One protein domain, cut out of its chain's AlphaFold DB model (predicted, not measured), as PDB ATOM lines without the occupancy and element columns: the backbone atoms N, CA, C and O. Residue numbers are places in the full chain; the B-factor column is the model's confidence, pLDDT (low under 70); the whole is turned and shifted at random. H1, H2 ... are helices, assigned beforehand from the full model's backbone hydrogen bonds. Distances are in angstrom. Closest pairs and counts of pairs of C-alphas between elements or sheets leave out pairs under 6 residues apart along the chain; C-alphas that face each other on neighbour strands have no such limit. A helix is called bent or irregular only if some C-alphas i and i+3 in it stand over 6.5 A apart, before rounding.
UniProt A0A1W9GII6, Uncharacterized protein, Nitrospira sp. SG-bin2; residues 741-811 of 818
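This is residues 741 to 811 of the 818 residues of an uncharacterized protein of Nitrospira sp. SG-bin2 (UniProt A0A1W9GII6). What is the shape? One long, kinked helix, H3, has two shorter helices packed on it: H2 folds back along its first part as a helical hairpin, and H4 crosses its later part at a steep tilt. The short H1 is close to H2 and to H3 without clearly touching either, and it is near H4. What is the make-up? The printed part has 71 residues with four named helices, in the order H1, H2, H3, H4, and no named strand; the class is all helix. How spread out is it? It is compact, with a radius of gyration of the C-alphas of 12.5 A, yet elongated in outline, spanning 42 by 22 by 17 A.

What touches the longest helix? H3, residues 774 to 791, touches H2, residues 749 to 763, with the closest C-alphas, those of Leu 758 and Leu 777, 5.9 A apart; they form a helical hairpin at a shallow tilt of 23 degrees, opposite ways. H3 also touches H4, residues 796 to 810, at a steep tilt of 49 degrees, opposite ways, with the closest C-alphas, those of Tyr 789 and Leu 799, 6.4 A apart. Where is the remaining helix? H1, residues 741 to 746, is close to H3 but not clearly touching, with the closest C-alphas, those of Leu 746 and Ile 788, 7.4 A apart. It is likewise close but not clearly touching to H2, with the closest C-alphas, those of Arg 744 and Lys 752, 7.6 A apart, and H1 and H4 are near each other. How do H2 and H4 stand? They are close but not clearly touching, with the closest C-alphas, those of Arg 759 and Leu 810, 7.1 A apart. What do the backbones show? Every O i to N i+4 pair is within hydrogen-bond range in H1, H2 and H4; in H3 it is 12 of 14.

How long is H3, and is it straight? It measures 26.0 A from C-alpha 774 at (271.610, 246.714, 248.460) to C-alpha 791, with a kink of 29 degrees near residue 784. It is irregular, but only just: C-alphas 784 and 787 are 6.7 A apart. How long are the others? H2 measures 20.7 A, H4 20.9 A and H1 9.1 A. Where do the first and last helices begin and end? H1 begins at C-alpha 741 at (285.582, 247.778, 263.557), and H4 ends at C-alpha 810 at (276.118, 244.694, 257.613).

How far does it reach? The two C-alphas farthest apart, those of Val 767 and Gly 793, are 42.5 A apart. Are there cuts or long links? The printed part has no cut; the links H1 to H2 and H3 to H4 are tight, and H2 to H3, with 10 residues between them, is short. How confident is the model? Mean pLDDT of the printed part is 88.2, and no printed residue is under 70.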
ATOM      1  N   GLN A 741     285.633 247.238 262.195       76.50
ATOM      2  CA  GLN A 741     285.582 247.778 263.557       76.50
ATOM      3  C   GLN A 741     286.245 249.156 263.667       76.50
ATOM      4  O   GLN A 741     285.656 250.049 264.276       76.50
ATOM      5  N   HIS A 742     287.419 249.350 263.060       80.00
ATOM      6  CA  HIS A 742     288.089 250.651 263.016       80.00
ATOM      7  C   HIS A 742     287.213 251.673 262.273       80.00
ATOM      8  O   HIS A 742     286.925 252.740 262.812       80.00
ATOM      9  N   LEU A 743     286.652 251.315 261.115       81.25
ATOM     10  CA  LEU A 743     285.731 252.185 260.370       81.25
ATOM     11  C   LEU A 743     284.530 252.632 261.200       81.25
ATOM     12  O   LEU A 743     284.172 253.810 261.203       81.25
ATOM     13  N   ARG A 744     283.946 251.720 261.986       84.44
ATOM     14  CA  ARG A 744     282.870 252.079 262.919       84.44
ATOM     15  C   ARG A 744     283.327 253.065 263.990       84.44
ATOM     16  O   ARG A 744     282.493 253.814 264.477       84.44
ATOM     17  N   THR A 745     284.592 253.096 264.396       87.75
ATOM     18  CA  THR A 745     285.066 254.106 265.361       87.75
ATOM     19  C   THR A 745     285.239 255.491 264.744       87.75
ATOM     20  O   THR A 745     285.017 256.473 265.445       87.75
ATOM     21  N   LEU A 746     285.530 255.570 263.441       88.44
ATOM     22  CA  LEU A 746     285.773 256.827 262.720       88.44
ATOM     23  C   LEU A 746     284.487 257.516 262.239       88.44
ATOM     24  O   LEU A 746     284.470 258.722 262.023       88.44
ATOM     25  N   MET A 747     283.392 256.769 262.094       91.94
ATOM     26  CA  MET A 747     282.102 257.336 261.701       91.94
ATOM     27  C   MET A 747     281.435 258.148 262.822       91.94
ATOM     28  O   MET A 747     281.410 257.729 263.988       91.94
ATOM     29  N   THR A 748     280.760 259.239 262.453       94.75
ATOM     30  CA  THR A 748     279.894 259.988 263.376       94.75
ATOM     31  C   THR A 748     278.656 259.174 263.769       94.75
ATOM     32  O   THR A 748     278.266 258.207 263.104       94.75
ATOM     33  N   ASN A 749     277.998 259.564 264.863       91.19
ATOM     34  CA  ASN A 749     276.749 258.921 265.282       91.19
ATOM     35  C   ASN A 749     275.634 259.084 264.234       91.19
ATOM     36  O   ASN A 749     274.833 258.165 264.068       91.19
ATOM     37  N   GLU A 750     275.606 260.196 263.490       93.19
ATOM     38  CA  GLU A 750     274.641 260.399 262.400       93.19
ATOM     39  C   GLU A 750     274.912 259.463 261.222       93.19
ATOM     40  O   GLU A 750     273.988 258.807 260.749       93.19
ATOM     41  N   GLN A 751     276.173 259.319 260.806       94.69
ATOM     42  CA  GLN A 751     276.561 258.393 259.737       94.69
ATOM     43  C   GLN A 751     276.222 256.939 260.099       94.69
ATOM     44  O   GLN A 751     275.719 256.180 259.273       94.69
ATOM     45  N   LYS A 752     276.448 256.537 261.359       94.44
ATOM     46  CA  LYS A 752     276.061 255.203 261.854       94.44
ATOM     47  C   LYS A 752     274.553 255.001 261.815       94.44
ATOM     48  O   LYS A 752     274.096 253.926 261.430       94.44
ATOM     49  N   LYS A 753     273.797 256.021 262.228       93.81
ATOM     50  CA  LYS A 753     272.333 256.003 262.219       93.81
ATOM     51  C   LYS A 753     271.800 255.869 260.793       93.81
ATOM     52  O   LYS A 753     270.950 255.018 260.563       93.81
ATOM     53  N   GLU A 754     272.361 256.613 259.844       95.31
ATOM     54  CA  GLU A 754     271.989 256.541 258.429       95.31
ATOM     55  C   GLU A 754     272.201 255.133 257.849       95.31
ATOM     56  O   GLU A 754     271.277 254.543 257.282       95.31
ATOM     57  N   ILE A 755     273.385 254.545 258.052       94.88
ATOM     58  CA  ILE A 755     273.673 253.180 257.586       94.88
ATOM     59  C   ILE A 755     272.750 252.160 258.266       94.88
ATOM     60  O   ILE A 755     272.280 251.228 257.615       94.88
ATOM     61  N   ALA A 756     272.462 252.321 259.561       94.38
ATOM     62  CA  ALA A 756     271.565 251.427 260.290       94.38
ATOM     63  C   ALA A 756     270.111 251.510 259.789       94.38
ATOM     64  O   ALA A 756     269.453 250.476 259.657       94.38
ATOM     65  N   GLU A 757     269.615 252.709 259.478       93.19
ATOM     66  CA  GLU A 757     268.276 252.927 258.920       93.19
ATOM     67  C   GLU A 757     268.144 252.326 257.516       93.19
ATOM     68  O   GLU A 757     267.194 251.581 257.256       93.19
ATOM     69  N   LEU A 758     269.123 252.568 256.637       93.56
ATOM     70  CA  LEU A 758     269.160 251.964 255.301       93.56
ATOM     71  C   LEU A 758     269.264 250.442 255.380       93.56
ATOM     72  O   LEU A 758     268.475 249.739 254.754       93.56
ATOM     73  N   ARG A 759     270.154 249.913 256.224       95.06
ATOM     74  CA  ARG A 759     270.272 248.472 256.477       95.06
ATOM     75  C   ARG A 759     268.947 247.866 256.938       95.06
ATOM     76  O   ARG A 759     268.569 246.803 256.454       95.06
ATOM     77  N   ASN A 760     268.236 248.511 257.862       92.50
ATOM     78  CA  ASN A 760     266.944 248.012 258.331       92.50
ATOM     79  C   ASN A 760     265.899 248.010 257.212       92.50
ATOM     80  O   ASN A 760     265.139 247.052 257.117       92.50
ATOM     81  N   ARG A 761     265.906 249.010 256.324       92.81
ATOM     82  CA  ARG A 761     265.043 249.037 255.130       92.81
ATOM     83  C   ARG A 761     265.416 247.986 254.079       92.81
ATOM     84  O   ARG A 761     264.535 247.586 253.323       92.81
ATOM     85  N   VAL A 762     266.675 247.543 254.032       92.31
ATOM     86  CA  VAL A 762     267.130 246.428 253.178       92.31
ATOM     87  C   VAL A 762     266.717 245.074 253.766       92.31
ATOM     88  O   VAL A 762     266.252 244.203 253.039       92.31
ATOM     89  N   ILE A 763     266.889 244.872 255.078       91.88
ATOM     90  CA  ILE A 763     266.674 243.566 255.728       91.88
ATOM     91  C   ILE A 763     265.196 243.335 256.071       91.88
ATOM     92  O   ILE A 763     264.688 242.237 255.873       91.88
ATOM     93  N   ASN A 764     264.519 244.358 256.591       89.50
ATOM     94  CA  ASN A 764     263.145 244.303 257.083       89.50
ATOM     95  C   ASN A 764     262.355 245.511 256.550       89.50
ATOM     96  O   ASN A 764     262.050 246.428 257.320       89.50
ATOM     97  N   PRO A 765     262.038 245.564 255.244       82.31
ATOM     98  CA  PRO A 765     261.214 246.636 254.704       82.31
ATOM     99  C   PRO A 765     259.842 246.609 255.391       82.31
ATOM    100  O   PRO A 765     259.066 245.668 255.228       82.31
ATOM    101  N   GLY A 766     259.568 247.613 256.226       78.50
ATOM    102  CA  GLY A 766     258.266 247.767 256.869       78.50
ATOM    103  C   GLY A 766     257.170 247.991 255.827       78.50
ATOM    104  O   GLY A 766     257.432 248.553 254.767       78.50
ATOM    105  N   VAL A 767     255.936 247.588 256.143       74.38
ATOM    106  CA  VAL A 767     254.783 247.652 255.218       74.38
ATOM    107  C   VAL A 767     254.535 249.075 254.681       74.38
ATOM    108  O   VAL A 767     254.116 249.228 253.539       74.38
ATOM    109  N   ASP A 768     254.884 250.103 255.462       82.19
ATOM    110  CA  ASP A 768     254.648 251.516 255.136       82.19
ATOM    111  C   ASP A 768     255.913 252.296 254.714       82.19
ATOM    112  O   ASP A 768     255.861 253.514 254.536       82.19
ATOM    113  N   VAL A 769     257.070 251.637 254.559       79.12
ATOM    114  CA  VAL A 769     258.340 252.301 254.210       79.12
ATOM    115  C   VAL A 769     258.912 251.687 252.939       79.12
ATOM    116  O   VAL A 769     259.140 250.481 252.876       79.12
ATOM    117  N   LYS A 770     259.196 252.521 251.928       86.00
ATOM    118  CA  LYS A 770     259.809 252.080 250.663       86.00
ATOM    119  C   LYS A 770     261.050 251.209 250.962       86.00
ATOM    120  O   LYS A 770     261.939 251.694 251.673       86.00
ATOM    121  N   PRO A 771     261.155 249.975 250.435       88.69
ATOM    122  CA  PRO A 771     262.349 249.149 250.606       88.69
ATOM    123  C   PRO A 771     263.586 249.892 250.099       88.69
ATOM    124  O   PRO A 771     263.484 250.641 249.126       88.69
ATOM    125  N   ALA A 772     264.722 249.714 250.769       91.69
ATOM    126  CA  ALA A 772     266.006 250.166 250.240       91.69
ATOM    127  C   ALA A 772     266.688 249.004 249.507       91.69
ATOM    128  O   ALA A 772     266.544 247.851 249.922       91.69
ATOM    129  N   THR A 773     267.409 249.281 248.421       94.25
ATOM    130  CA  THR A 773     268.178 248.250 247.702       94.25
ATOM    131  C   THR A 773     269.562 248.052 248.330       94.25
ATOM    132  O   THR A 773     270.058 248.902 249.071       94.25
ATOM    133  N   GLN A 774     270.216 246.918 248.043       92.75
ATOM    134  CA  GLN A 774     271.610 246.714 248.460       92.75
ATOM    135  C   GLN A 774     272.554 247.744 247.822       92.75
ATOM    136  O   GLN A 774     273.512 248.149 248.475       92.75
ATOM    137  N   GLU A 775     272.251 248.204 246.604       91.62
ATOM    138  CA  GLU A 775     273.049 249.222 245.914       91.62
ATOM    139  C   GLU A 775     272.875 250.601 246.564       91.62
ATOM    140  O   GLU A 775     273.867 251.263 246.834       91.62
ATOM    141  N   GLU A 776     271.655 250.983 246.967       93.12
ATOM    142  CA  GLU A 776     271.420 252.223 247.730       93.12
ATOM    143  C   GLU A 776     272.183 252.225 249.071       93.12
ATOM    144  O   GLU A 776     272.719 253.251 249.496       93.12
ATOM    145  N   LEU A 777     272.268 251.068 249.743       95.31
ATOM    146  CA  LEU A 777     273.078 250.913 250.954       95.31
ATOM    147  C   LEU A 777     274.580 251.004 250.645       95.31
ATOM    148  O   LEU A 777     275.311 251.661 251.386       95.31
ATOM    149  N   LYS A 778     275.041 250.374 249.561       94.50
ATOM    150  CA  LYS A 778     276.441 250.413 249.122       94.50
ATOM    151  C   LYS A 778     276.870 251.831 248.754       94.50
ATOM    152  O   LYS A 778     277.917 252.274 249.215       94.50
ATOM    153  N   ASP A 779     276.042 252.572 248.027       93.62
ATOM    154  CA  ASP A 779     276.295 253.966 247.658       93.62
ATOM    155  C   ASP A 779     276.394 254.866 248.891       93.62
ATOM    156  O   ASP A 779     277.289 255.710 248.986       93.62
ATOM    157  N   ALA A 780     275.522 254.658 249.885       94.56
ATOM    158  CA  ALA A 780     275.606 255.370 251.156       94.56
ATOM    159  C   ALA A 780     276.906 255.044 251.911       94.56
ATOM    160  O   ALA A 780     277.561 255.956 252.419       94.56
ATOM    161  N   VAL A 781     277.317 253.770 251.939       94.19
ATOM    162  CA  VAL A 781     278.590 253.333 252.533       94.19
ATOM    163  C   VAL A 781     279.773 253.975 251.803       94.19
ATOM    164  O   VAL A 781     280.628 254.563 252.457       94.19
ATOM    165  N   VAL A 782     279.810 253.951 250.467       94.12
ATOM    166  CA  VAL A 782     280.873 254.586 249.667       94.12
ATOM    167  C   VAL A 782     280.929 256.087 249.939       94.12
ATOM    168  O   VAL A 782     282.004 256.624 250.195       94.12
ATOM    169  N   ARG A 783     279.782 256.775 249.937       96.56
ATOM    170  CA  ARG A 783     279.701 258.221 250.199       96.56
ATOM    171  C   ARG A 783     280.246 258.591 251.580       96.56
ATOM    172  O   ARG A 783     280.903 259.622 251.702       96.56
ATOM    173  N   ILE A 784     279.983 257.768 252.597       94.88
ATOM    174  CA  ILE A 784     280.444 257.995 253.974       94.88
ATOM    175  C   ILE A 784     281.926 257.630 254.141       94.88
ATOM    176  O   ILE A 784     282.666 258.372 254.780       94.88
ATOM    177  N   LEU A 785     282.370 256.508 253.569       91.69
ATOM    178  CA  LEU A 785     283.728 255.998 253.762       91.69
ATOM    179  C   LEU A 785     284.767 256.703 252.885       91.69
ATOM    180  O   LEU A 785     285.906 256.858 253.312       91.69
ATOM    181  N   LYS A 786     284.400 257.181 251.692       92.56
ATOM    182  CA  LYS A 786     285.323 257.858 250.766       92.56
ATOM    183  C   LYS A 786     286.106 259.026 251.396       92.56
ATOM    184  O   LYS A 786     287.321 259.059 251.207       92.56
ATOM    185  N   PRO A 787     285.493 259.973 252.136       90.50
ATOM    186  CA  PRO A 787     286.256 261.020 252.820       90.50
ATOM    187  C   PRO A 787     287.143 260.473 253.948       90.50
ATOM    188  O   PRO A 787     288.273 260.929 254.069       90.50
ATOM    189  N   ILE A 788     286.698 259.453 254.693       88.94
ATOM    190  CA  ILE A 788     287.482 258.822 255.774       88.94
ATOM    191  C   ILE A 788     288.745 258.152 255.208       88.94
ATOM    192  O   ILE A 788     289.841 258.354 255.721       88.94
ATOM    193  N   TYR A 789     288.616 257.402 254.109       86.44
ATOM    194  CA  TYR A 789     289.758 256.782 253.423       86.44
ATOM    195  C   TYR A 789     290.727 257.835 252.874       86.44
ATOM    196  O   TYR A 789     291.938 257.706 253.034       86.44
ATOM    197  N   LYS A 790     290.195 258.921 252.296       83.25
ATOM    198  CA  LYS A 790     291.004 260.037 251.793       83.25
ATOM    199  C   LYS A 790     291.787 260.744 252.907       83.25
ATOM    200  O   LYS A 790     292.932 261.122 252.682       83.25
ATOM    201  N   GLU A 791     291.191 260.930 254.083       83.06
ATOM    202  CA  GLU A 791     291.857 261.533 255.250       83.06
ATOM    203  C   GLU A 791     292.958 260.638 255.835       83.06
ATOM    204  O   GLU A 791     293.925 261.150 256.395       83.06
ATOM    205  N   HIS A 792     292.854 259.319 255.655       80.19
ATOM    206  CA  HIS A 792     293.827 258.334 256.134       80.19
ATOM    207  C   HIS A 792     294.819 257.846 255.068       80.19
ATOM    208  O   HIS A 792     295.534 256.882 255.312       80.19
ATOM    209  N   GLY A 793     294.896 258.513 253.910       71.56
ATOM    210  CA  GLY A 793     295.890 258.206 252.872       71.56
ATOM    211  C   GLY A 793     295.650 256.901 252.107       71.56
ATOM    212  O   GLY A 793     296.525 256.473 251.362       71.56
ATOM    213  N   ALA A 794     294.476 256.290 252.259       77.75
ATOM    214  CA  ALA A 794     294.166 254.998 251.669       77.75
ATOM    215  C   ALA A 794     293.710 255.120 250.199       77.75
ATOM    216  O   ALA A 794     292.977 256.044 249.820       77.75
ATOM    217  N   GLY A 795     294.151 254.176 249.366       78.56
ATOM    218  CA  GLY A 795     293.913 254.148 247.921       78.56
ATOM    219  C   GLY A 795     292.481 253.758 247.524       78.56
ATOM    220  O   GLY A 795     291.676 253.299 248.335       78.56
ATOM    221  N   LEU A 796     292.145 253.910 246.234       71.69
ATOM    222  CA  LEU A 796     290.821 253.544 245.699       71.69
ATOM    223  C   LEU A 796     290.536 252.033 245.825       71.69
ATOM    224  O   LEU A 796     289.395 251.635 246.075       71.69
ATOM    225  N   ASP A 797     291.574 251.207 245.704       71.62
ATOM    226  CA  ASP A 797     291.484 249.750 245.844       71.62
ATOM    227  C   ASP A 797     291.168 249.348 247.292       71.62
ATOM    228  O   ASP A 797     290.320 248.489 247.539       71.62
ATOM    229  N   GLU A 798     291.766 250.040 248.263       77.69
ATOM    230  CA  GLU A 798     291.508 249.829 249.691       77.69
ATOM    231  C   GLU A 798     290.102 250.291 250.081       77.69
ATOM    232  O   GLU A 798     289.425 249.601 250.842       77.69
ATOM    233  N   LEU A 799     289.620 251.404 249.511       83.81
ATOM    234  CA  LEU A 799     288.227 251.832 249.673       83.81
ATOM    235  C   LEU A 799     287.266 250.761 249.147       83.81
ATOM    236  O   LEU A 799     286.271 250.457 249.799       83.81
ATOM    237  N   THR A 800     287.561 250.186 247.980       83.06
ATOM    238  CA  THR A 800     286.702 249.174 247.350       83.06
ATOM    239  C   THR A 800     286.642 247.915 248.213       83.06
ATOM    240  O   THR A 800     285.551 247.472 248.578       83.06
ATOM    241  N   HIS A 801     287.799 247.408 248.644       82.19
ATOM    242  CA  HIS A 801     287.882 246.260 249.546       82.19
ATOM    243  C   HIS A 801     287.201 246.525 250.901       82.19
ATOM    244  O   HIS A 801     286.410 245.713 251.386       82.19
ATOM    245  N   GLY A 802     287.440 247.698 251.490       85.94
ATOM    246  CA  GLY A 802     286.844 248.106 252.758       85.94
ATOM    247  C   GLY A 802     285.324 248.241 252.699       85.94
ATOM    248  O   GLY A 802     284.634 247.828 253.632       85.94
ATOM    249  N   VAL A 803     284.780 248.770 251.598       90.44
ATOM    250  CA  VAL A 803     283.330 248.839 251.355       90.44
ATOM    251  C   VAL A 803     282.735 247.433 251.274       90.44
ATOM    252  O   VAL A 803     281.694 247.183 251.883       90.44
ATOM    253  N   GLU A 804     283.387 246.497 250.582       89.00
ATOM    254  CA  GLU A 804     282.916 245.112 250.473       89.00
ATOM    255  C   GLU A 804     282.906 244.379 251.820       89.00
ATOM    256  O   GLU A 804     281.906 243.743 252.174       89.00
ATOM    257  N   GLU A 805     283.982 244.489 252.603       87.06
ATOM    258  CA  GLU A 805     284.041 243.906 253.946       87.06
ATOM    259  C   GLU A 805     282.988 244.518 254.876       87.06
ATOM    260  O   GLU A 805     282.303 243.806 255.621       87.06
ATOM    261  N   PHE A 806     282.802 245.838 254.803       91.25
ATOM    262  CA  PHE A 806     281.797 246.538 255.592       91.25
ATOM    263  C   PHE A 806     280.377 246.097 255.210       91.25
ATOM    264  O   PHE A 806     279.559 245.822 256.091       91.25
ATOM    265  N   MET A 807     280.095 245.935 253.914       93.69
ATOM    266  CA  MET A 807     278.819 245.414 253.414       93.69
ATOM    267  C   MET A 807     278.570 243.967 253.863       93.69
ATOM    268  O   MET A 807     277.465 243.661 254.323       93.69
ATOM    269  N   ARG A 808     279.590 243.093 253.834       90.56
ATOM    270  CA  ARG A 808     279.496 241.723 254.383       90.56
ATOM    271  C   ARG A 808     279.185 241.700 255.874       90.56
ATOM    272  O   ARG A 808     278.502 240.785 256.325       90.56
ATOM    273  N   ALA A 809     279.698 242.668 256.633       89.44
ATOM    274  CA  ALA A 809     279.440 242.782 258.066       89.44
ATOM    275  C   ALA A 809     278.047 243.359 258.380       89.44
ATOM    276  O   ALA A 809     277.515 243.135 259.471       89.44
ATOM    277  N   LEU A 810     277.458 244.128 257.459       91.19
ATOM    278  CA  LEU A 810     276.118 244.694 257.613       91.19
ATOM    279  C   LEU A 810     275.031 243.685 257.237       91.19
ATOM    280  O   LEU A 810     274.041 243.556 257.963       91.19
ATOM    281  N   LEU A 811     275.181 242.978 256.124       91.62
ATOM    282  CA  LEU A 811     274.125 242.126 255.588       91.62
ATOM    283  C   LEU A 811     274.251 240.678 256.093       91.62
ATOM    284  O   LEU A 811     275.359 240.160 256.219       91.62
TER     285      LEU A 811